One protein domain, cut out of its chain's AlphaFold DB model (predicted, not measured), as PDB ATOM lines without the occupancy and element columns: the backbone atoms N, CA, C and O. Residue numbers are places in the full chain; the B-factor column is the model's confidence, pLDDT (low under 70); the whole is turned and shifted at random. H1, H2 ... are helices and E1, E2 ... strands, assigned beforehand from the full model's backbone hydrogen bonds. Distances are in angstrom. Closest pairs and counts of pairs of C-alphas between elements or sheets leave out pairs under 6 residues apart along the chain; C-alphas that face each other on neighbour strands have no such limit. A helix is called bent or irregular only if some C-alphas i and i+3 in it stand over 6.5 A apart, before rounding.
ATOM      1  N   LEU A  23      21.904  31.121 -37.961       97.06
ATOM      2  CA  LEU A  23      23.198  30.519 -38.249       97.06
ATOM      3  C   LEU A  23      23.284  30.082 -39.712       97.06
ATOM      4  O   LEU A  23      22.497  29.256 -40.172       97.06
ATOM      5  N   TRP A  24      24.276  30.618 -40.410       97.00
ATOM      6  CA  TRP A  24      24.674  30.260 -41.763       97.00
ATOM      7  C   TRP A  24      26.035  29.597 -41.692       97.00
ATOM      8  O   TRP A  24      26.990  30.185 -41.182       97.00
ATOM      9  N   GLY A  25      26.138  28.371 -42.190       97.31
ATOM     10  CA  GLY A  25      27.368  27.614 -42.044       97.31
ATOM     11  C   GLY A  25      27.639  26.635 -43.164       97.31
ATOM     12  O   GLY A  25      26.780  26.352 -43.997       97.31
ATOM     13  N   ALA A  26      28.853  26.101 -43.125       98.19
ATOM     14  CA  ALA A  26      29.294  24.966 -43.921       98.19
ATOM     15  C   ALA A  26      29.465  23.731 -43.022       98.19
ATOM     16  O   ALA A  26      29.507  23.841 -41.791       98.19
ATOM     17  N   SER A  27      29.556  22.549 -43.633       98.38
ATOM     18  CA  SER A  27      29.792  21.299 -42.911       98.38
ATOM     19  C   SER A  27      30.818  20.423 -43.618       98.38
ATOM     20  O   SER A  27      30.810  20.340 -44.841       98.38
ATOM     21  N   THR A  28      31.621  19.705 -42.837       98.31
ATOM     22  CA  THR A  28      32.591  18.704 -43.307       98.31
ATOM     23  C   THR A  28      32.534  17.434 -42.449       98.31
ATOM     24  O   THR A  28      31.907  17.405 -41.381       98.31
ATOM     25  N   HIS A  88      42.721  19.541 -44.451       98.25
ATOM     26  CA  HIS A  88      42.046  20.371 -43.447       98.25
ATOM     27  C   HIS A  88      42.720  20.262 -42.073       98.25
ATOM     28  O   HIS A  88      42.694  21.206 -41.288       98.25
ATOM     29  N   TYR A  89      43.366  19.127 -41.779       98.00
ATOM     30  CA  TYR A  89      44.072  18.910 -40.520       98.00
ATOM     31  C   TYR A  89      45.195  19.933 -40.288       98.00
ATOM     32  O   TYR A  89      45.403  20.364 -39.155       98.00
ATOM     33  N   HIS A  90      45.887  20.372 -41.342       98.25
ATOM     34  CA  HIS A  90      46.932  21.395 -41.235       98.25
ATOM     35  C   HIS A  90      46.460  22.780 -41.699       98.25
ATOM     36  O   HIS A  90      47.045  23.786 -41.297       98.25
ATOM     37  N   GLN A  91      45.401  22.853 -42.514       98.12
ATOM     38  CA  GLN A  91      44.941  24.092 -43.152       98.12
ATOM     39  C   GLN A  91      43.643  24.678 -42.571       98.12
ATOM     40  O   GLN A  91      43.162  25.689 -43.084       98.12
ATOM     41  N   TYR A  92      43.099  24.126 -41.478       98.56
ATOM     42  CA  TYR A  92      41.808  24.558 -40.921       98.56
ATOM     43  C   TYR A  92      41.699  26.070 -40.665       98.56
ATOM     44  O   TYR A  92      40.628  26.639 -40.851       98.56
ATOM     45  N   GLU A  93      42.783  26.751 -40.280       98.62
ATOM     46  CA  GLU A  93      42.757  28.206 -40.086       98.62
ATOM     47  C   GLU A  93      42.443  28.960 -41.380       98.62
ATOM     48  O   GLU A  93      41.604  29.862 -41.379       98.62
ATOM     49  N   ARG A  94      43.068  28.545 -42.490       98.50
ATOM     50  CA  ARG A  94      42.806  29.100 -43.820       98.50
ATOM     51  C   ARG A  94      41.372  28.815 -44.247       98.50
ATOM     52  O   ARG A  94      40.709  29.697 -44.787       98.50
ATOM     53  N   ASP A  95      40.879  27.612 -43.977       98.44
ATOM     54  CA  ASP A  95      39.494  27.260 -44.287       98.44
ATOM     55  C   ASP A  95      38.510  28.124 -43.489       98.44
ATOM     56  O   ASP A  95      37.490  28.556 -44.023       98.44
ATOM     57  N   PHE A  96      38.826  28.465 -42.237       98.69
ATOM     58  CA  PHE A  96      37.989  29.347 -41.417       98.69
ATOM     59  C   PHE A  96      38.059  30.811 -41.842       98.69
ATOM     60  O   PHE A  96      37.063  31.527 -41.708       98.69
ATOM     61  N   ASP A  97      39.184  31.253 -42.400       98.38
ATOM     62  CA  ASP A  97      39.270  32.560 -43.052       98.38
ATOM     63  C   ASP A  97      38.336  32.616 -44.271       98.38
ATOM     64  O   ASP A  97      37.581  33.579 -44.411       98.38
ATOM     65  N   ILE A  98      38.262  31.542 -45.069       98.31
ATOM     66  CA  ILE A  98      37.299  31.428 -46.180       98.31
ATOM     67  C   ILE A  98      35.854  31.470 -45.664       98.31
ATOM     68  O   ILE A  98      35.028  32.200 -46.215       98.31
ATOM     69  N   LEU A  99      35.520  30.740 -44.591       98.06
ATOM     70  CA  LEU A  99      34.171  30.796 -44.000       98.06
ATOM     71  C   LEU A  99      33.781  32.231 -43.622       98.06
ATOM     72  O   LEU A  99      32.655  32.662 -43.887       98.06
ATOM     73  N   ARG A 100      34.722  32.981 -43.042       97.19
ATOM     74  CA  ARG A 100      34.521  34.380 -42.670       97.19
ATOM     75  C   ARG A 100      34.341  35.279 -43.894       97.19
ATOM     76  O   ARG A 100      33.452  36.128 -43.878       97.19
ATOM     77  N   GLU A 101      35.147  35.100 -44.939       97.81
ATOM     78  CA  GLU A 101      35.023  35.842 -46.205       97.81
ATOM     79  C   GLU A 101      33.668  35.600 -46.885       97.81
ATOM     80  O   GLU A 101      33.085  36.526 -47.450       97.81
ATOM     81  N   LEU A 102      33.125  34.385 -46.764       97.50
ATOM     82  CA  LEU A 102      31.784  34.030 -47.239       97.50
ATOM     83  C   LEU A 102      30.650  34.553 -46.335       97.50
ATOM     84  O   LEU A 102      29.476  34.376 -46.663       97.50
ATOM     85  N   GLY A 103      30.972  35.189 -45.206       96.31
ATOM     86  CA  GLY A 103      29.994  35.707 -44.247       96.31
ATOM     87  C   GLY A 103      29.296  34.627 -43.416       96.31
ATOM     88  O   GLY A 103      28.220  34.877 -42.870       96.31
ATOM     89  N   LEU A 104      29.878  33.428 -43.321       98.12
ATOM     90  CA  LEU A 104      29.348  32.334 -42.510       98.12
ATOM     91  C   LEU A 104      29.695  32.547 -41.032       98.12
ATOM     92  O   LEU A 104      30.766  33.039 -40.684       98.12
ATOM     93  N   ASN A 105      28.777  32.160 -40.150       98.00
ATOM     94  CA  ASN A 105      28.888  32.339 -38.700       98.00
ATOM     95  C   ASN A 105      28.758  31.019 -37.918       98.00
ATOM     96  O   ASN A 105      28.739  31.035 -36.689       98.00
ATOM     97  N   ALA A 106      28.678  29.878 -38.605       98.62
ATOM     98  CA  ALA A 106      28.700  28.552 -37.999       98.62
ATOM     99  C   ALA A 106      29.523  27.568 -38.838       98.62
ATOM    100  O   ALA A 106      29.570  27.663 -40.065       98.62
ATOM    101  N   TYR A 107      30.131  26.584 -38.180       98.81
ATOM    102  CA  TYR A 107      30.837  25.500 -38.858       98.81
ATOM    103  C   TYR A 107      30.584  24.168 -38.170       98.81
ATOM    104  O   TYR A 107      30.772  24.025 -36.960       98.81
ATOM    105  N   ARG A 108      30.150  23.183 -38.956       98.81
ATOM    106  CA  ARG A 108      29.877  21.827 -38.489       98.81
ATOM    107  C   ARG A 108      30.964  20.871 -38.959       98.81
ATOM    108  O   ARG A 108      31.085  20.615 -40.149       98.81
ATOM    109  N   PHE A 109      31.684  20.265 -38.031       98.81
ATOM    110  CA  PHE A 109      32.767  19.334 -38.345       98.81
ATOM    111  C   PHE A 109      32.700  18.118 -37.432       98.81
ATOM    112  O   PHE A 109      32.117  18.182 -36.345       98.81
ATOM    113  N   SER A 110      33.269  16.996 -37.870       98.75
ATOM    114  CA  SER A 110      33.366  15.808 -37.025       98.75
ATOM    115  C   SER A 110      34.726  15.673 -36.364       98.75
ATOM    116  O   SER A 110      35.740  16.004 -36.959       98.75
ATOM    117  N   VAL A 111      34.730  15.120 -35.156       98.81
ATOM    118  CA  VAL A 111      35.935  14.645 -34.475       98.81
ATOM    119  C   VAL A 111      36.144  13.184 -34.872       98.81
ATOM    120  O   VAL A 111      35.219  12.377 -34.757       98.81
ATOM    121  N   GLU A 112      37.329  12.838 -35.371       98.56
ATOM    122  CA  GLU A 112      37.628  11.479 -35.824       98.56
ATOM    123  C   GLU A 112      37.880  10.546 -34.633       98.56
ATOM    124  O   GLU A 112      38.909  10.629 -33.955       98.56
ATOM    125  N   TRP A 113      36.956   9.607 -34.401       98.69
ATOM    126  CA  TRP A 113      37.052   8.667 -33.281       98.69
ATOM    127  C   TRP A 113      38.335   7.836 -33.356       98.69
ATOM    128  O   TRP A 113      39.044   7.728 -32.358       98.69
ATOM    129  N   SER A 114      38.707   7.322 -34.531       98.19
ATOM    130  CA  SER A 114      39.938   6.530 -34.677       98.19
ATOM    131  C   SER A 114      41.215   7.326 -34.383       98.19
ATOM    132  O   SER A 114      42.205   6.758 -33.932       98.19
ATOM    133  N   ARG A 115      41.190   8.650 -34.568       97.81
ATOM    134  CA  ARG A 115      42.314   9.535 -34.246       97.81
ATOM    135  C   ARG A 115      42.400   9.788 -32.744       97.81
ATOM    136  O   ARG A 115      43.493   9.775 -32.183       97.81
ATOM    137  N   ILE A 116      41.255  10.007 -32.095       98.69
ATOM    138  CA  ILE A 116      41.168  10.216 -30.643       98.69
ATOM    139  C   ILE A 116      41.450   8.928 -29.867       98.69
ATOM    140  O   ILE A 116      42.082   8.980 -28.817       98.69
ATOM    141  N   GLU A 117      40.991   7.784 -30.363       98.56
ATOM    142  CA  GLU A 117      41.109   6.474 -29.727       98.56
ATOM    143  C   GLU A 117      41.613   5.423 -30.740       98.56
ATOM    144  O   GLU A 117      40.839   4.574 -31.197       98.56
ATOM    145  N   PRO A 118      42.905   5.468 -31.115       97.81
ATOM    146  CA  PRO A 118      43.479   4.579 -32.135       97.81
ATOM    147  C   PRO A 118      43.506   3.107 -31.720       97.81
ATOM    148  O   PRO A 118      43.387   2.215 -32.556       97.81
ATOM    149  N   GLU A 119      43.606   2.843 -30.419       97.62
ATOM    150  CA  GLU A 119      43.457   1.515 -29.832       97.62
ATOM    151  C   GLU A 119      42.433   1.586 -28.703       97.62
ATOM    152  O   GLU A 119      42.342   2.592 -27.995       97.62
ATOM    153  N   LYS A 120      41.693   0.497 -28.479       97.31
ATOM    154  CA  LYS A 120      40.652   0.432 -27.450       97.31
ATOM    155  C   LYS A 120      41.172   0.906 -26.088       97.31
ATOM    156  O   LYS A 120      41.964   0.239 -25.425       97.31
ATOM    157  N   GLY A 121      40.647   2.035 -25.623       96.69
ATOM    158  CA  GLY A 121      40.968   2.654 -24.341       96.69
ATOM    159  C   GLY A 121      42.286   3.409 -24.263       96.69
ATOM    160  O   GLY A 121      42.603   3.905 -23.183       96.69
ATOM    161  N   ARG A 122      43.028   3.528 -25.365       98.19
ATOM    162  CA  ARG A 122      44.212   4.382 -25.454       98.19
ATOM    163  C   ARG A 122      43.845   5.645 -26.212       98.19
ATOM    164  O   ARG A 122      43.540   5.590 -27.397       98.19
ATOM    165  N   PHE A 123      43.878   6.771 -25.509       98.56
ATOM    166  CA  PHE A 123      43.508   8.066 -26.065       98.56
ATOM    167  C   PHE A 123      44.738   8.841 -26.529       98.56
ATOM    168  O   PHE A 123      45.726   8.932 -25.798       98.56
ATOM    169  N   ASN A 124      44.661   9.421 -27.723       98.50
ATOM    170  CA  ASN A 124      45.694  10.287 -28.268       98.50
ATOM    171  C   ASN A 124      45.483  11.729 -27.780       98.50
ATOM    172  O   ASN A 124      44.542  12.416 -28.183       98.50
ATOM    173  N   GLN A 125      46.379  12.192 -26.907       98.31
ATOM    174  CA  GLN A 125      46.295  13.536 -26.344       98.31
ATOM    175  C   GLN A 125      46.625  14.634 -27.363       98.31
ATOM    176  O   GLN A 125      46.041  15.711 -27.294       98.31
ATOM    177  N   GLU A 126      47.514  14.376 -28.322       98.50
ATOM    178  CA  GLU A 126      47.844  15.335 -29.381       98.50
ATOM    179  C   GLU A 126      46.642  15.564 -30.298       98.50
ATOM    180  O   GLU A 126      46.319  16.704 -30.617       98.50
ATOM    181  N   ALA A 127      45.902  14.500 -30.628       98.44
ATOM    182  CA  ALA A 127      44.668  14.612 -31.398       98.44
ATOM    183  C   ALA A 127      43.591  15.417 -30.649       98.44
ATOM    184  O   ALA A 127      42.941  16.279 -31.236       98.44
ATOM    185  N   LEU A 128      43.430  15.190 -29.340       98.75
ATOM    186  CA  LEU A 128      42.537  15.996 -28.498       98.75
ATOM    187  C   LEU A 128      42.951  17.477 -28.471       98.75
ATOM    188  O   LEU A 128      42.087  18.346 -28.562       98.75
ATOM    189  N   ASN A 129      44.252  17.761 -28.368       98.75
ATOM    190  CA  ASN A 129      44.774  19.129 -28.393       98.75
ATOM    191  C   ASN A 129      44.536  19.794 -29.757       98.75
ATOM    192  O   ASN A 129      44.184  20.967 -29.807       98.75
ATOM    193  N   HIS A 130      44.688  19.046 -30.852       98.75
ATOM    194  CA  HIS A 130      44.387  19.535 -32.194       98.75
ATOM    195  C   HIS A 130      42.918  19.968 -32.313       98.75
ATOM    196  O   HIS A 130      42.650  21.103 -32.688       98.75
ATOM    197  N   TYR A 131      41.958  19.123 -31.920       98.81
ATOM    198  CA  TYR A 131      40.541  19.506 -31.989       98.81
ATOM    199  C   TYR A 131      40.175  20.653 -31.041       98.81
ATOM    200  O   TYR A 131      39.263  21.422 -31.338       98.81
ATOM    201  N   GLU A 132      40.880  20.798 -29.917       98.81
ATOM    202  CA  GLU A 132      40.756  21.986 -29.070       98.81
ATOM    203  C   GLU A 132      41.218  23.250 -29.811       98.81
ATOM    204  O   GLU A 132      40.469  24.224 -29.846       98.81
ATOM    205  N   ALA A 133      42.376  23.206 -30.480       98.88
ATOM    206  CA  ALA A 133      42.881  24.315 -31.291       98.88
ATOM    207  C   ALA A 133      41.947  24.664 -32.465       98.88
ATOM    208  O   ALA A 133      41.729  25.839 -32.752       98.88
ATOM    209  N   VAL A 134      41.332  23.661 -33.098       98.88
ATOM    210  CA  VAL A 134      40.305  23.854 -34.136       98.88
ATOM    211  C   VAL A 134      39.100  24.625 -33.583       98.88
ATOM    212  O   VAL A 134      38.634  25.584 -34.200       98.88
ATOM    213  N   VAL A 135      38.594  24.242 -32.406       98.88
ATOM    214  CA  VAL A 135      37.482  24.950 -31.749       98.88
ATOM    215  C   VAL A 135      37.878  26.374 -31.363       98.88
ATOM    216  O   VAL A 135      37.085  27.297 -31.569       98.88
ATOM    217  N   ASP A 136      39.083  26.568 -30.830       98.81
ATOM    218  CA  ASP A 136      39.585  27.890 -30.452       98.81
ATOM    219  C   ASP A 136      39.689  28.811 -31.677       98.81
ATOM    220  O   ASP A 136      39.151  29.920 -31.655       98.81
ATOM    221  N   ALA A 137      40.230  28.318 -32.796       98.81
ATOM    222  CA  ALA A 137      40.341  29.076 -34.042       98.81
ATOM    223  C   ALA A 137      38.978  29.502 -34.627       98.81
ATOM    224  O   ALA A 137      38.861  30.601 -35.182       98.81
ATOM    225  N   LEU A 138      37.935  28.671 -34.485       98.75
ATOM    226  CA  LEU A 138      36.555  29.040 -34.840       98.75
ATOM    227  C   LEU A 138      36.023  30.150 -33.927       98.75
ATOM    228  O   LEU A 138      35.458  31.138 -34.404       98.75
ATOM    229  N   ARG A 139      36.226  30.012 -32.612       98.44
ATOM    230  CA  ARG A 139      35.756  30.980 -31.611       98.44
ATOM    231  C   ARG A 139      36.414  32.344 -31.772       98.44
ATOM    232  O   ARG A 139      35.708  33.349 -31.719       98.44
ATOM    233  N   GLU A 140      37.712  32.390 -32.050       98.31
ATOM    234  CA  GLU A 140      38.450  33.626 -32.352       98.31
ATOM    235  C   GLU A 140      37.872  34.383 -33.556       98.31
ATOM    236  O   GLU A 140      37.901  35.615 -33.607       98.31
ATOM    237  N   ARG A 141      37.284  33.656 -34.511       98.19
ATOM    238  CA  ARG A 141      36.634  34.210 -35.708       98.19
ATOM    239  C   ARG A 141      35.142  34.490 -35.516       98.19
ATOM    240  O   ARG A 141      34.492  34.943 -36.454       98.19
ATOM    241  N   ASN A 142      34.604  34.290 -34.310       97.38
ATOM    242  CA  ASN A 142      33.170  34.351 -34.001       97.38
ATOM    243  C   ASN A 142      32.323  33.390 -34.856       97.38
ATOM    244  O   ASN A 142      31.183  33.700 -35.200       97.38
ATOM    245  N   ILE A 143      32.875  32.222 -35.187       98.62
ATOM    246  CA  ILE A 143      32.172  31.147 -35.888       98.62
ATOM    247  C   ILE A 143      31.724  30.118 -34.841       98.62
ATOM    248  O   ILE A 143      32.529  29.619 -34.057       98.62
ATOM    249  N   GLU A 144      30.428  29.807 -34.794       98.69
ATOM    250  CA  GLU A 144      29.859  28.858 -33.833       98.69
ATOM    251  C   GLU A 144      30.201  27.404 -34.227       98.69
ATOM    252  O   GLU A 144      29.776  26.943 -35.294       98.69
ATOM    253  N   PRO A 145      30.929  26.647 -33.385       98.69
ATOM    254  CA  PRO A 145      31.278  25.258 -33.658       98.69
ATOM    255  C   PRO A 145      30.099  24.308 -33.395       98.69
ATOM    256  O   PRO A 145      29.489  24.314 -32.321       98.69
ATOM    257  N   PHE A 146      29.831  23.427 -34.359       98.75
ATOM    258  CA  PHE A 146      28.919  22.288 -34.242       98.75
ATOM    259  C   PHE A 146      29.731  20.995 -34.323       98.75
ATOM    260  O   PHE A 146      30.122  20.567 -35.409       98.75
ATOM    261  N   VAL A 147      29.969  20.358 -33.175       98.81
ATOM    262  CA  VAL A 147      30.823  19.165 -33.098       98.81
ATOM    263  C   VAL A 147      30.016  17.900 -33.356       98.81
ATOM    264  O   VAL A 147      29.041  17.620 -32.655       98.81
ATOM    265  N   VAL A 148      30.445  17.111 -34.338       98.81
ATOM    266  CA  VAL A 148      29.885  15.798 -34.673       98.81
ATOM    267  C   VAL A 148      30.796  14.695 -34.131       98.81
ATOM    268  O   VAL A 148      31.977  14.656 -34.449       98.81
ATOM    269  N   LEU A 149      30.270  13.781 -33.320       98.75
ATOM    270  CA  LEU A 149      31.089  12.742 -32.683       98.75
ATOM    271  C   LEU A 149      31.261  11.489 -33.548       98.75
ATOM    272  O   LEU A 149      32.314  10.864 -33.500       98.75
ATOM    273  N   HIS A 150      30.245  11.118 -34.330       98.38
ATOM    274  CA  HIS A 150      30.306   9.996 -35.270       98.38
ATOM    275  C   HIS A 150      29.832  10.425 -36.653       98.38
ATOM    276  O   HIS A 150      28.702  10.901 -36.809       98.38
ATOM    277  N   HIS A 151      30.697  10.249 -37.651       97.31
ATOM    278  CA  HIS A 151      30.422  10.576 -39.045       97.31
ATOM    279  C   HIS A 151      30.904   9.444 -39.960       97.31
ATOM    280  O   HIS A 151      31.793   9.622 -40.779       97.31
ATOM    281  N   PHE A 152      30.280   8.272 -39.797       94.06
ATOM    282  CA  PHE A 152      30.433   7.064 -40.628       94.06
ATOM    283  C   PHE A 152      31.754   6.307 -40.465       94.06
ATOM    284  O   PHE A 152      31.825   5.147 -40.871       94.06
ATOM    285  N   THR A 153      32.763   6.911 -39.852       95.00
ATOM    286  CA  THR A 153      34.024   6.255 -39.528       95.00
ATOM    287  C   THR A 153      33.982   5.579 -38.169       95.00
ATOM    288  O   THR A 153      33.469   6.116 -37.186       95.00
ATOM    289  N   ASP A 154      34.547   4.378 -38.124       95.50
ATOM    290  CA  ASP A 154      34.674   3.563 -36.926       95.50
ATOM    291  C   ASP A 154      36.146   3.173 -36.741       95.50
ATOM    292  O   ASP A 154      36.803   2.784 -37.717       95.50
ATOM    293  N   PRO A 155      36.693   3.234 -35.513       97.38
ATOM    294  CA  PRO A 155      38.022   2.700 -35.251       97.38
ATOM    295  C   PRO A 155      38.114   1.229 -35.669       97.38
ATOM    296  O   PRO A 155      37.202   0.444 -35.404       97.38
ATOM    297  N   ALA A 156      39.241   0.822 -36.257       94.75
ATOM    298  CA  ALA A 156      39.431  -0.554 -36.727       94.75
ATOM    299  C   ALA A 156      39.214  -1.601 -35.614       94.75
ATOM    300  O   ALA A 156      38.639  -2.665 -35.840       94.75
ATOM    301  N   TRP A 157      39.617  -1.280 -34.378       96.19
ATOM    302  CA  TRP A 157      39.409  -2.156 -33.224       96.19
ATOM    303  C   TRP A 157      37.929  -2.329 -32.852       96.19
ATOM    304  O   TRP A 157      37.574  -3.373 -32.314       96.19
ATOM    305  N   LEU A 158      37.063  -1.351 -33.141       95.69
ATOM    306  CA  LEU A 158      35.628  -1.457 -32.872       95.69
ATOM    307  C   LEU A 158      34.972  -2.445 -33.842       95.69
ATOM    308  O   LEU A 158      34.165  -3.273 -33.420       95.69
ATOM    309  N   GLU A 159      35.348  -2.399 -35.123       91.12
ATOM    310  CA  GLU A 159      34.885  -3.369 -36.125       91.12
ATOM    311  C   GLU A 159      35.319  -4.796 -35.756       91.12
ATOM    312  O   GLU A 159      34.494  -5.710 -35.780       91.12
ATOM    313  N   ASN A 160      36.559  -4.978 -35.283       90.69
ATOM    314  CA  ASN A 160      37.053  -6.275 -34.794       90.69
ATOM    315  C   ASN A 160      36.263  -6.820 -33.584       90.69
ATOM    316  O   ASN A 160      36.249  -8.026 -33.345       90.69
ATOM    317  N   GLU A 161      35.577  -5.955 -32.831       92.00
ATOM    318  CA  GLU A 161      34.707  -6.327 -31.705       92.00
ATOM    319  C   GLU A 161      33.217  -6.435 -32.090       92.00
ATOM    320  O   GLU A 161      32.334  -6.500 -31.226       92.00
ATOM    321  N   GLY A 162      32.920  -6.489 -33.390       89.06
ATOM    322  CA  GLY A 162      31.571  -6.663 -33.933       89.06
ATOM    323  C   GLY A 162      30.839  -5.356 -34.248       89.06
ATOM    324  O   GLY A 162      29.637  -5.385 -34.549       89.06
ATOM    325  N   GLY A 163      31.533  -4.216 -34.171       91.19
ATOM    326  CA  GLY A 163      31.023  -2.906 -34.563       91.19
ATOM    327  C   GLY A 163      29.717  -2.540 -33.858       91.19
ATOM    328  O   GLY A 163      29.445  -2.921 -32.715       91.19
ATOM    329  N   TRP A 164      28.836  -1.860 -34.585       92.56
ATOM    330  CA  TRP A 164      27.526  -1.422 -34.089       92.56
ATOM    331  C   TRP A 164      26.518  -2.551 -33.806       92.56
ATOM    332  O   TRP A 164      25.393  -2.280 -33.388       92.56
ATOM    333  N   HIS A 165      26.887  -3.823 -33.979       85.62
ATOM    334  CA  HIS A 165      26.083  -4.954 -33.501       85.62
ATOM    335  C   HIS A 165      26.375  -5.307 -32.051       85.62
ATOM    336  O   HIS A 165      25.575  -6.011 -31.426       85.62
ATOM    337  N   SER A 166      27.526  -4.907 -31.526       90.19
ATOM    338  CA  SER A 166      27.873  -5.166 -30.140       90.19
ATOM    339  C   SER A 166      27.137  -4.184 -29.235       90.19
ATOM    340  O   SER A 166      27.116  -2.982 -29.490       90.19
ATOM    341  N   HIS A 167      26.535  -4.675 -28.148       89.06
ATOM    342  CA  HIS A 167      25.958  -3.779 -27.140       89.06
ATOM    343  C   HIS A 167      27.046  -2.930 -26.459       89.06
ATOM    344  O   HIS A 167      26.757  -1.818 -26.017       89.06
ATOM    345  N   GLU A 168      28.293  -3.417 -26.448       95.31
ATOM    346  CA  GLU A 168      29.457  -2.715 -25.901       95.31
ATOM    347  C   GLU A 168      29.826  -1.465 -26.712       95.31
ATOM    348  O   GLU A 168      30.332  -0.498 -26.146       95.31
ATOM    349  N   ALA A 169      29.486  -1.416 -28.008       96.81
ATOM    350  CA  ALA A 169      29.786  -0.265 -28.863       96.81
ATOM    351  C   ALA A 169      29.174   1.038 -28.323       96.81
ATOM    352  O   ALA A 169      29.817   2.083 -28.358       96.81
ATOM    353  N   ALA A 170      27.977   0.976 -27.730       97.25
ATOM    354  CA  ALA A 170      27.352   2.142 -27.106       97.25
ATOM    355  C   ALA A 170      28.119   2.646 -25.867       97.25
ATOM    356  O   ALA A 170      28.114   3.845 -25.591       97.25
ATOM    357  N   TYR A 171      28.784   1.755 -25.123       97.94
ATOM    358  CA  TYR A 171      29.626   2.126 -23.982       97.94
ATOM    359  C   TYR A 171      30.975   2.680 -24.437       97.94
ATOM    360  O   TYR A 171      31.439   3.682 -23.894       97.94
ATOM    361  N   HIS A 172      31.579   2.070 -25.456       98.38
ATOM    362  CA  HIS A 172      32.800   2.574 -26.078       98.38
ATOM    363  C   HIS A 172      32.593   3.976 -26.649       98.38
ATOM    364  O   HIS A 172      33.358   4.882 -26.322       98.38
ATOM    365  N   PHE A 173      31.498   4.180 -27.384       98.62
ATOM    366  CA  PHE A 173      31.137   5.485 -27.923       98.62
ATOM    367  C   PHE A 173      30.908   6.524 -26.821       98.62
ATOM    368  O   PHE A 173      31.385   7.647 -26.926       98.62
ATOM    369  N   ALA A 174      30.231   6.152 -25.731       98.62
ATOM    370  CA  ALA A 174      30.013   7.056 -24.605       98.62
ATOM    371  C   ALA A 174      31.319   7.462 -23.907       98.62
ATOM    372  O   ALA A 174      31.471   8.625 -23.548       98.62
ATOM    373  N   ARG A 175      32.272   6.535 -23.747       98.56
ATOM    374  CA  ARG A 175      33.600   6.833 -23.188       98.56
ATOM    375  C   ARG A 175      34.380   7.795 -24.084       98.56
ATOM    376  O   ARG A 175      34.980   8.740 -23.582       98.56
ATOM    377  N   TYR A 176      34.371   7.550 -25.391       98.75
ATOM    378  CA  TYR A 176      34.974   8.448 -26.369       98.75
ATOM    379  C   TYR A 176      34.329   9.842 -26.322       98.75
ATOM    380  O   TYR A 176      35.036  10.838 -26.181       98.75
ATOM    381  N   ALA A 177      32.996   9.912 -26.327       98.75
ATOM    382  CA  ALA A 177      32.251  11.160 -26.198       98.75
ATOM    383  C   ALA A 177      32.585  11.908 -24.897       98.75
ATOM    384  O   ALA A 177      32.730  13.127 -24.922       98.75
ATOM    385  N   GLU A 178      32.741  11.193 -23.774       98.62
ATOM    386  CA  GLU A 178      33.172  11.773 -22.494       98.62
ATOM    387  C   GLU A 178      34.557  12.410 -22.620       98.62
ATOM    388  O   GLU A 178      34.735  13.542 -22.193       98.62
ATOM    389  N   LYS A 179      35.514  11.741 -23.274       98.62
ATOM    390  CA  LYS A 179      36.872  12.275 -23.459       98.62
ATOM    391  C   LYS A 179      36.925  13.506 -24.357       98.62
ATOM    392  O   LYS A 179      37.657  14.445 -24.055       98.62
ATOM    393  N   VAL A 180      36.136  13.528 -25.428       98.81
ATOM    394  CA  VAL A 180      36.011  14.719 -26.280       98.81
ATOM    395  C   VAL A 180      35.330  15.858 -25.514       98.81
ATOM    396  O   VAL A 180      35.795  16.993 -25.563       98.81
ATOM    397  N   ALA A 181      34.268  15.572 -24.755       98.56
ATOM    398  CA  ALA A 181      33.562  16.576 -23.959       98.56
ATOM    399  C   ALA A 181      34.383  17.102 -22.772       98.56
ATOM    400  O   ALA A 181      34.275  18.274 -22.442       98.56
ATOM    401  N   GLU A 182      35.228  16.277 -22.153       98.19
ATOM    402  CA  GLU A 182      36.178  16.703 -21.119       98.19
ATOM    403  C   GLU A 182      37.137  17.774 -21.656       98.19
ATOM    404  O   GLU A 182      37.472  18.716 -20.943       98.19
ATOM    405  N   ARG A 183      37.548  17.644 -22.924       98.31
ATOM    406  CA  ARG A 183      38.483  18.555 -23.591       98.31
ATOM    407  C   ARG A 183      37.810  19.800 -24.177       98.31
ATOM    408  O   ARG A 183      38.350  20.888 -24.054       98.31
ATOM    409  N   LEU A 184      36.663  19.642 -24.835       98.31
ATOM    410  CA  LEU A 184      35.995  20.722 -25.582       98.31
ATOM    411  C   LEU A 184      34.801  21.340 -24.831       98.31
ATOM    412  O   LEU A 184      34.198  22.310 -25.302       98.31
ATOM    413  N   GLY A 185      34.427  20.773 -23.680       92.75
ATOM    414  CA  GLY A 185      33.391  21.304 -22.794       92.75
ATOM    415  C   GLY A 185      33.691  22.746 -22.384       92.75
ATOM    416  O   GLY A 185      34.846  23.163 -22.327       92.75
ATOM    417  N   GLY A 186      32.654  23.560 -22.184       92.81
ATOM    418  CA  GLY A 186      32.787  25.004 -21.968       92.81
ATOM    419  C   GLY A 186      33.031  25.828 -23.239       92.81
ATOM    420  O   GLY A 186      32.663  27.000 -23.274       92.81
ATOM    421  N   LYS A 187      33.595  25.236 -24.305       96.44
ATOM    422  CA  LYS A 187      33.846  25.917 -25.592       96.44
ATOM    423  C   LYS A 187      32.812  25.576 -26.667       96.44
ATOM    424  O   LYS A 187      32.597  26.360 -27.593       96.44
ATOM    425  N   VAL A 188      32.143  24.429 -26.554       98.12
ATOM    426  CA  VAL A 188      31.192  23.924 -27.558       98.12
ATOM    427  C   VAL A 188      29.793  23.796 -26.968       98.12
ATOM    428  O   VAL A 188      29.554  23.019 -26.043       98.12
ATOM    429  N   ARG A 189      28.835  24.513 -27.565       96.62
ATOM    430  CA  ARG A 189      27.420  24.452 -27.179       96.62
ATOM    431  C   ARG A 189      26.648  23.388 -27.952       96.62
ATOM    432  O   ARG A 189      25.782  22.741 -27.365       96.62
ATOM    433  N   TYR A 190      26.917  23.227 -29.248       98.56
ATOM    434  CA  TYR A 190      26.132  22.376 -30.142       98.56
ATOM    435  C   TYR A 190      26.851  21.065 -30.450       98.56
ATOM    436  O   TYR A 190      27.936  21.047 -31.026       98.56
ATOM    437  N   TRP A 191      26.198  19.964 -30.093       98.69
ATOM    438  CA  TRP A 191      26.737  18.618 -30.202       98.69
ATOM    439  C   TRP A 191      25.818  17.736 -31.036       98.69
ATOM    440  O   TRP A 191      24.621  17.603 -30.772       98.69
ATOM    441  N   VAL A 192      26.400  17.069 -32.018       98.38
ATOM    442  CA  VAL A 192      25.753  16.057 -32.837       98.38
ATOM    443  C   VAL A 192      26.408  14.728 -32.505       98.38
ATOM    444  O   VAL A 192      27.551  14.471 -32.854       98.38
ATOM    445  N   THR A 193      25.684  13.859 -31.817       98.19
ATOM    446  CA  THR A 193      26.204  12.529 -31.468       98.19
ATOM    447  C   THR A 193      26.506  11.701 -32.716       98.19
ATOM    448  O   THR A 193      27.647  11.317 -32.930       98.19
ATOM    449  N   ILE A 194      25.508  11.459 -33.565       96.94
ATOM    450  CA  ILE A 194      25.648  10.637 -34.770       96.94
ATOM    451  C   ILE A 194      25.121  11.402 -35.984       96.94
ATOM    452  O   ILE A 194      24.018  11.962 -35.945       96.94
ATOM    453  N   ASN A 195      25.904  11.413 -37.063       96.12
ATOM    454  CA  ASN A 195      25.462  11.847 -38.379       96.12
ATOM    455  C   ASN A 195      24.694  10.728 -39.090       96.12
ATOM    456  O   ASN A 195      25.193   9.613 -39.185       96.12
ATOM    457  N   GLU A 196      23.500  11.041 -39.593       92.50
ATOM    458  CA  GLU A 196      22.725  10.236 -40.550       92.50
ATOM    459  C   GLU A 196      22.688   8.730 -40.249       92.50
ATOM    460  O   GLU A 196      22.896   7.884 -41.119       92.50
ATOM    461  N   ALA A 197      22.373   8.382 -38.998       89.88
ATOM    462  CA  ALA A 197      22.366   6.995 -38.530       89.88
ATOM    463  C   ALA A 197      21.518   6.061 -39.416       89.88
ATOM    464  O   ALA A 197      21.850   4.894 -39.590       89.88
ATOM    465  N   ASN A 198      20.413   6.564 -39.975       86.81
ATOM    466  CA  ASN A 198      19.562   5.803 -40.888       86.81
ATOM    467  C   ASN A 198      20.275   5.454 -42.198       86.81
ATOM    468  O   ASN A 198      20.155   4.317 -42.639       86.81
ATOM    469  N   SER A 199      21.017   6.395 -42.780       87.56
ATOM    470  CA  SER A 199      21.781   6.185 -44.011       87.56
ATOM    471  C   SER A 199      22.937   5.229 -43.758       87.56
ATOM    472  O   SER A 199      23.068   4.247 -44.480       87.56
ATOM    473  N   TYR A 200      23.677   5.411 -42.657       89.06
ATOM    474  CA  TYR A 200      24.727   4.473 -42.250       89.06
ATOM    475  C   TYR A 200      24.184   3.042 -42.078       89.06
ATOM    476  O   TYR A 200      24.725   2.091 -42.638       89.06
ATOM    477  N   ILE A 201      23.082   2.869 -41.334       88.31
ATOM    478  CA  ILE A 201      22.460   1.551 -41.110       88.31
ATOM    479  C   ILE A 201      21.925   0.965 -42.419       88.31
ATOM    480  O   ILE A 201      22.041  -0.242 -42.632       88.31
ATOM    481  N   PHE A 202      21.323   1.792 -43.276       85.50
ATOM    482  CA  PHE A 202      20.822   1.355 -44.569       85.50
ATOM    483  C   PHE A 202      21.970   0.860 -45.444       85.50
ATOM    484  O   PHE A 202      21.954  -0.304 -45.823       85.50
ATOM    485  N   MET A 203      22.989   1.684 -45.684       82.94
ATOM    486  CA  MET A 203      24.142   1.322 -46.514       82.94
ATOM    487  C   MET A 203      24.834   0.065 -45.979       82.94
ATOM    488  O   MET A 203      25.026  -0.890 -46.720       82.94
ATOM    489  N   LYS A 204      25.097   0.000 -44.666       85.19
ATOM    490  CA  LYS A 204      25.818  -1.130 -44.068       85.19
ATOM    491  C   LYS A 204      25.012  -2.427 -44.005       85.19
ATOM    492  O   LYS A 204      25.607  -3.490 -44.047       85.19
ATOM    493  N   TYR A 205      23.687  -2.389 -43.837       85.81
ATOM    494  CA  TYR A 205      22.923  -3.604 -43.493       85.81
ATOM    495  C   TYR A 205      21.700  -3.883 -44.353       85.81
ATOM    496  O   TYR A 205      21.091  -4.936 -44.188       85.81
ATOM    497  N   LEU A 206      21.282  -2.957 -45.206       84.56
ATOM    498  CA  LEU A 206      20.112  -3.109 -46.074       84.56
ATOM    499  C   LEU A 206      20.425  -2.793 -47.542       84.56
ATOM    500  O   LEU A 206      19.621  -3.136 -48.403       84.56
ATOM    501  N   GLY A 207      21.560  -2.153 -47.821       73.56
ATOM    502  CA  GLY A 207      21.956  -1.698 -49.146       73.56
ATOM    503  C   GLY A 207      22.424  -2.815 -50.075       73.56
ATOM    504  O   GLY A 207      22.546  -2.578 -51.271       73.56
ATOM    505  N   GLY A 208      22.659  -4.033 -49.573       72.12
ATOM    506  CA  GLY A 208      23.238  -5.093 -50.401       72.12
ATOM    507  C   GLY A 208      24.668  -4.724 -50.801       72.12
ATOM    508  O   GLY A 208      25.488  -4.472 -49.924       72.12
ATOM    509  N   ASP A 209      24.912  -4.637 -52.110       61.78
ATOM    510  CA  ASP A 209      26.193  -4.234 -52.710       61.78
ATOM    511  C   ASP A 209      26.321  -2.707 -52.891       61.78
ATOM    512  O   ASP A 209      27.242  -2.227 -53.555       61.78
ATOM    513  N   ILE A 210      25.396  -1.915 -52.328       61.66
ATOM    514  CA  ILE A 210      25.541  -0.455 -52.289       61.66
ATOM    515  C   ILE A 210      26.736  -0.129 -51.384       61.66
ATOM    516  O   ILE A 210      26.666  -0.252 -50.164       61.66
ATOM    517  N   TRP A 211      27.824   0.257 -52.048       59.69
ATOM    518  CA  TRP A 211      29.105   0.756 -51.549       59.69
ATOM    519  C   TRP A 211      29.061   1.410 -50.152       59.69
ATOM    520  O   TRP A 211      28.183   2.245 -49.909       59.69
ATOM    521  N   PRO A 212      30.055   1.172 -49.273       62.41
ATOM    522  CA  PRO A 212      31.188   0.245 -49.390       62.41
ATOM    523  C   PRO A 212      30.814  -1.208 -49.039       62.41
ATOM    524  O   PRO A 212      30.082  -1.468 -48.083       62.41
ATOM    525  N   ALA A 213      31.371  -2.170 -49.783       63.84
ATOM    526  CA  ALA A 213      31.214  -3.607 -49.534       63.84
ATOM    527  C   ALA A 213      32.046  -4.063 -48.318       63.84
ATOM    528  O   ALA A 213      33.012  -4.817 -48.434       63.84
ATOM    529  N   TRP A 214      31.711  -3.557 -47.131       70.00
ATOM    530  CA  TRP A 214      32.313  -4.019 -45.885       70.00
ATOM    531  C   TRP A 214      32.083  -5.529 -45.691       70.00
ATOM    532  O   TRP A 214      31.081  -6.052 -46.172       70.00
ATOM    533  N   PRO A 215      32.933  -6.244 -44.928       63.28
ATOM    534  CA  PRO A 215      32.783  -7.693 -44.720       63.28
ATOM    535  C   PRO A 215      31.409  -8.126 -44.177       63.28
ATOM    536  O   PRO A 215      30.986  -9.262 -44.371       63.28
ATOM    537  N   ASP A 216      30.714  -7.211 -43.496       65.19
ATOM    538  CA  ASP A 216      29.377  -7.398 -42.931       65.19
ATOM    539  C   ASP A 216      28.250  -6.716 -43.731       65.19
ATOM    540  O   ASP A 216      27.095  -6.750 -43.285       65.19
ATOM    541  N   ALA A 217      28.582  -6.095 -44.868       69.44
ATOM    542  CA  ALA A 217      27.629  -5.460 -45.766       69.44
ATOM    543  C   ALA A 217      26.699  -6.490 -46.416       69.44
ATOM    544  O   ALA A 217      27.034  -7.668 -46.561       69.44
ATOM    545  N   GLY A 218      25.486  -6.064 -46.757       75.06
ATOM    546  CA  GLY A 218      24.502  -6.927 -47.398       75.06
ATOM    547  C   GLY A 218      23.065  -6.561 -47.045       75.06
ATOM    548  O   GLY A 218      22.775  -5.459 -46.584       75.06
ATOM    549  N   PHE A 219      22.147  -7.510 -47.250       85.06
ATOM    550  CA  PHE A 219      20.739  -7.379 -46.869       85.06
ATOM    551  C   PHE A 219      20.432  -8.216 -45.617       85.06
ATOM    552  O   PHE A 219      20.088  -9.397 -45.689       85.06
ATOM    553  N   ASN A 220      20.562  -7.608 -44.437       87.94
ATOM    554  CA  ASN A 220      20.324  -8.235 -43.141       87.94
ATOM    555  C   ASN A 220      19.502  -7.340 -42.197       87.94
ATOM    556  O   ASN A 220      20.009  -6.539 -41.408       87.94
ATOM    557  N   ILE A 221      18.190  -7.571 -42.211       88.06
ATOM    558  CA  ILE A 221      17.208  -6.831 -41.412       88.06
ATOM    559  C   ILE A 221      17.461  -6.962 -39.899       88.06
ATOM    560  O   ILE A 221      17.287  -5.995 -39.155       88.06
ATOM    561  N   LEU A 222      17.892  -8.134 -39.413       88.94
ATOM    562  CA  LEU A 222      18.142  -8.351 -37.982       88.94
ATOM    563  C   LEU A 222      19.333  -7.524 -37.491       88.94
ATOM    564  O   LEU A 222      19.242  -6.879 -36.442       88.94
ATOM    565  N   LYS A 223      20.424  -7.506 -38.269       88.56
ATOM    566  CA  LYS A 223      21.593  -6.656 -38.020       88.56
ATOM    567  C   LYS A 223      21.202  -5.177 -38.029       88.56
ATOM    568  O   LYS A 223      21.500  -4.482 -37.058       88.56
ATOM    569  N   ALA A 224      20.414  -4.737 -39.013       88.50
ATOM    570  CA  ALA A 224      19.916  -3.362 -39.089       88.50
ATOM    571  C   ALA A 224      19.102  -2.951 -37.845       88.50
ATOM    572  O   ALA A 224      19.338  -1.895 -37.252       88.50
ATOM    573  N   PHE A 225      18.172  -3.797 -37.384       89.00
ATOM    574  CA  PHE A 225      17.396  -3.522 -36.168       89.00
ATOM    575  C   PHE A 225      18.256  -3.499 -34.903       89.00
ATOM    576  O   PHE A 225      17.986  -2.696 -34.002       89.00
ATOM    577  N   LYS A 226      19.261  -4.377 -34.813       91.06
ATOM    578  CA  LYS A 226      20.195  -4.408 -33.685       91.06
ATOM    579  C   LYS A 226      21.043  -3.139 -33.658       91.06
ATOM    580  O   LYS A 226      21.027  -2.449 -32.642       91.06
ATOM    581  N   ALA A 227      21.663  -2.781 -34.783       91.06
ATOM    582  CA  ALA A 227      22.435  -1.553 -34.927       91.06
ATOM    583  C   ALA A 227      21.596  -0.329 -34.552       91.06
ATOM    584  O   ALA A 227      22.008   0.455 -33.705       91.06
ATOM    585  N   ARG A 228      20.354  -0.222 -35.043       90.62
ATOM    586  CA  ARG A 228      19.446   0.878 -34.673       90.62
ATOM    587  C   ARG A 228      19.260   1.027 -33.159       90.62
ATOM    588  O   ARG A 228      19.226   2.148 -32.654       90.62
ATOM    589  N   LYS A 229      19.124  -0.085 -32.423       91.19
ATOM    590  CA  LYS A 229      19.020  -0.062 -30.952       91.19
ATOM    591  C   LYS A 229      20.333   0.363 -30.293       91.19
ATOM    592  O   LYS A 229      20.294   1.118 -29.326       91.19
ATOM    593  N   VAL A 230      21.474  -0.095 -30.809       94.38
ATOM    594  CA  VAL A 230      22.796   0.288 -30.294       94.38
ATOM    595  C   VAL A 230      23.062   1.771 -30.544       94.38
ATOM    596  O   VAL A 230      23.397   2.464 -29.593       94.38
ATOM    597  N   PHE A 231      22.801   2.295 -31.746       94.44
ATOM    598  CA  PHE A 231      22.868   3.732 -32.047       94.44
ATOM    599  C   PHE A 231      21.960   4.555 -31.116       94.44
ATOM    600  O   PHE A 231      22.373   5.602 -30.625       94.44
ATOM    601  N   ALA A 232      20.748   4.067 -30.808       92.25
ATOM    602  CA  ALA A 232      19.857   4.697 -29.824       92.25
ATOM    603  C   ALA A 232      20.467   4.769 -28.425       92.25
ATOM    604  O   ALA A 232      20.480   5.837 -27.814       92.25
ATOM    605  N   SER A 233      21.027   3.658 -27.950       94.88
ATOM    606  CA  SER A 233      21.718   3.637 -26.663       94.88
ATOM    607  C   SER A 233      22.975   4.513 -26.675       94.88
ATOM    608  O   SER A 233      23.247   5.199 -25.694       94.88
ATOM    609  N   ALA A 234      23.717   4.535 -27.779       96.94
ATOM    610  CA  ALA A 234      24.925   5.329 -27.949       96.94
ATOM    611  C   ALA A 234      24.621   6.833 -27.903       96.94
ATOM    612  O   ALA A 234      25.283   7.557 -27.164       96.94
ATOM    613  N   HIS A 235      23.572   7.289 -28.600       96.75
ATOM    614  CA  HIS A 235      23.087   8.669 -28.521       96.75
ATOM    615  C   HIS A 235      22.748   9.068 -27.079       96.75
ATOM    616  O   HIS A 235      23.205  10.106 -26.598       96.75
ATOM    617  N   GLU A 236      21.970   8.241 -26.374       96.31
ATOM    618  CA  GLU A 236      21.558   8.525 -24.998       96.31
ATOM    619  C   GLU A 236      22.763   8.602 -24.052       96.31
ATOM    620  O   GLU A 236      22.911   9.571 -23.305       96.31
ATOM    621  N   ARG A 237      23.660   7.614 -24.113       97.88
ATOM    622  CA  ARG A 237      24.832   7.537 -23.232       97.88
ATOM    623  C   ARG A 237      25.848   8.635 -23.521       97.88
ATOM    624  O   ARG A 237      26.342   9.247 -22.580       97.88
ATOM    625  N   ALA A 238      26.119   8.928 -24.791       98.19
ATOM    626  CA  ALA A 238      26.969  10.054 -25.169       98.19
ATOM    627  C   ALA A 238      26.359  11.379 -24.696       98.19
ATOM    628  O   ALA A 238      27.064  12.210 -24.137       98.19
ATOM    629  N   SER A 239      25.038  11.549 -24.815       97.69
ATOM    630  CA  SER A 239      24.355  12.743 -24.302       97.69
ATOM    631  C   SER A 239      24.522  12.907 -22.789       97.69
ATOM    632  O   SER A 239      24.720  14.021 -22.306       97.69
ATOM    633  N   GLN A 240      24.446  11.811 -22.029       97.44
ATOM    634  CA  GLN A 240      24.698  11.820 -20.586       97.44
ATOM    635  C   GLN A 240      26.163  12.144 -20.270       97.44
ATOM    636  O   GLN A 240      26.417  12.949 -19.380       97.44
ATOM    637  N   ALA A 241      27.108  11.558 -21.010       98.12
ATOM    638  CA  ALA A 241      28.539  11.802 -20.851       98.12
ATOM    639  C   ALA A 241      28.916  13.267 -21.119       98.12
ATOM    640  O   ALA A 241      29.542  13.896 -20.272       98.12
ATOM    641  N   ILE A 242      28.456  13.844 -22.234       98.12
ATOM    642  CA  ILE A 242      28.702  15.253 -22.585       98.12
ATOM    643  C   ILE A 242      28.181  16.182 -21.482       98.12
ATOM    644  O   ILE A 242      28.879  17.094 -21.046       98.12
ATOM    645  N   LYS A 243      26.978  15.915 -20.957       97.00
ATOM    646  CA  LYS A 243      26.355  16.740 -19.908       97.00
ATOM    647  C   LYS A 243      27.076  16.733 -18.564       97.00
ATOM    648  O   LYS A 243      26.750  17.580 -17.733       97.00
ATOM    649  N   LYS A 244      28.015  15.811 -18.326       96.62
ATOM    650  CA  LYS A 244      28.896  15.861 -17.149       96.62
ATOM    651  C   LYS A 244      29.902  17.012 -17.237       96.62
ATOM    652  O   LYS A 244      30.308  17.519 -16.199       96.62
ATOM    653  N   HIS A 245      30.282  17.403 -18.454       96.44
ATOM    654  CA  HIS A 245      31.300  18.420 -18.726       96.44
ATOM    655  C   HIS A 245      30.709  19.728 -19.265       96.44
ATOM    656  O   HIS A 245      31.315  20.779 -19.099       96.44
ATOM    657  N   GLU A 246      29.513  19.682 -19.861       92.75
ATOM    658  CA  GLU A 246      28.805  20.861 -20.364       92.75
ATOM    659  C   GLU A 246      27.295  20.745 -20.098       92.75
ATOM    660  O   GLU A 246      26.535  20.156 -20.873       92.75
ATOM    661  N   HIS A 247      26.832  21.301 -18.974       90.06
ATOM    662  CA  HIS A 247      25.420  21.231 -18.580       90.06
ATOM    663  C   HIS A 247      24.484  21.971 -19.553       90.06
ATOM    664  O   HIS A 247      23.319  21.581 -19.686       90.06
ATOM    665  N   GLY A 248      24.976  23.011 -20.241       92.69
ATOM    666  CA  GLY A 248      24.225  23.810 -21.213       92.69
ATOM    667  C   GLY A 248      24.178  23.223 -22.627       92.69
ATOM    668  O   GLY A 248      23.556  23.824 -23.512       92.69
ATOM    669  N   ALA A 249      24.804  22.060 -22.850       95.81
ATOM    670  CA  ALA A 249      24.947  21.447 -24.167       95.81
ATOM    671  C   ALA A 249      23.593  21.235 -24.869       95.81
ATOM    672  O   ALA A 249      22.666  20.610 -24.341       95.81
ATOM    673  N   GLN A 250      23.510  21.709 -26.111       97.69
ATOM    674  CA  GLN A 250      22.446  21.406 -27.061       97.69
ATOM    675  C   GLN A 250      22.849  20.159 -27.843       97.69
ATOM    676  O   GLN A 250      23.697  20.223 -28.731       97.69
ATOM    677  N   ILE A 251      22.266  19.016 -27.484       97.56
ATOM    678  CA  ILE A 251      22.683  17.709 -27.999       97.56
ATOM    679  C   ILE A 251      21.591  17.132 -28.894       97.56
ATOM    680  O   ILE A 251      20.433  17.028 -28.484       97.56
ATOM    681  N   GLY A 252      21.975  16.718 -30.097       94.62
ATOM    682  CA  GLY A 252      21.104  16.063 -31.064       94.62
ATOM    683  C   GLY A 252      21.821  14.997 -31.889       94.62
ATOM    684  O   GLY A 252      22.903  14.508 -31.548       94.62
ATOM    685  N   PHE A 253      21.186  14.621 -32.991       93.06
ATOM    686  CA  PHE A 253      21.726  13.768 -34.045       93.06
ATOM    687  C   PHE A 253      21.206  14.290 -35.391       93.06
ATOM    688  O   PHE A 253      20.211  15.017 -35.425       93.06
ATOM    689  N   VAL A 254      21.874  13.942 -36.489       92.00
ATOM    690  CA  VAL A 254      21.428  14.307 -37.844       92.00
ATOM    691  C   VAL A 254      20.718  13.119 -38.482       92.00
ATOM    692  O   VAL A 254      21.086  11.966 -38.264       92.00
ATOM    693  N   HIS A 255      19.673  13.404 -39.251       86.25
ATOM    694  CA  HIS A 255      18.854  12.406 -39.920       86.25
ATOM    695  C   HIS A 255      18.625  12.811 -41.372       86.25
ATOM    696  O   HIS A 255      18.022  13.856 -41.628       86.25
ATOM    697  N   THR A 256      19.050  11.968 -42.313       85.06
ATOM    698  CA  THR A 256      18.716  12.158 -43.726       85.06
ATOM    699  C   THR A 256      17.224  11.927 -43.900       85.06
ATOM    700  O   THR A 256      16.722  10.845 -43.595       85.06
ATOM    701  N   SER A 257      16.514  12.950 -44.369       82.81
ATOM    702  CA  SER A 257      15.074  12.896 -44.609       82.81
ATOM    703  C   SER A 257      14.803  12.998 -46.102       82.81
ATOM    704  O   SER A 257      15.027  14.045 -46.702       82.81
TER     705      SER A 257
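Overview. This is residues 23 to 28 and 88 to 257 of the 299 residues of an uncharacterized protein of Candidatus Saccharibacteria bacterium SW_7_54_9 (UniProt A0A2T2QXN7). A sheet of five parallel strands curls like part of an open barrel wall, with the long helices H3, H5 and H7 over one face, while H1 packs near its E1 and E2 edge. Short H2 and H4, then H6 with the long loop of residues 206 to 220, lie beyond the strands' last residues. The printed part has 176 residues, with seven named helices and five named strands in the order E1 H1 E2 H2 H3 E3 H4 H5 E4 H6 H7 E5; the sheet's order is E1 E2 E3 E4 E5. The class is mixed, helices and strands; the whole is compact, with a radius of gyration of the C-alphas of 16.4 A and spans of 47 by 31 by 28 A.

Along the chain. E1, residues 25 to 27, begins at C-alpha 25 (27.368, 27.614, -42.044). After the cut come H1, residues 88 to 101, 17.2 A long and irregular, with C-alphas 90 and 93 8.1 A apart; E2, 106 to 110; H2, 113 to 116; H3, 125 to 140, 22.4 A; E3, 144 to 150, 18.9 A; H4, 156 to 160; H5, 169 to 184, 22.1 A; E4, 190 to 194; H6, 197 to 205; and H7, 221 to 245, 36.8 A. E5, residues 250 to 252, ends at C-alpha 252 (21.104, 16.063, -31.064).

Arrangement. Backbone pairs within hydrogen-bond range are N 108 and O 26 at 3.0 A for E1 and E2, N 146 and O 107 at 2.8 A for E2 and E3, N 149 and O 192 at 2.8 A for E3 and E4, and N 191 and O 250 at 2.9 A for E4 and E5. Three strand-helix-strand units, parallel neighbours joined through helices, have right-handed crossovers: E2, H2 H3, E3; E3, H4 H5, E4; E4, H6 H7, E5. H5 and H7 touch at a shallow tilt of 29 degrees, the same way, closest at the C-alphas of Ala 170 and Ala 234, 4.1 A. H3 touches H5 at a steep tilt of 54 degrees, closest at C-alphas 132 and 184, 6.0 A. H1 only grazes the sheet, with residues 96 to 100. H6 and H7 form a helical hairpin. Every O i to N i+4 pair is within hydrogen-bond range in H3, H4, H5 and H6; H1 has 8 of 10, H7 20 of 21, and H2 is too short for one.

Size, cuts and confidence. The C-alphas farthest apart, of Glu 101 and Leu 222, are 48.0 A apart. Residues 29 to 87 are not printed; C-alphas 28 and 88 are 9.6 A apart across the cut. The link H6 to H7 is long, and residues 209 to 213 and 215 to 217 in it have pLDDT under 70.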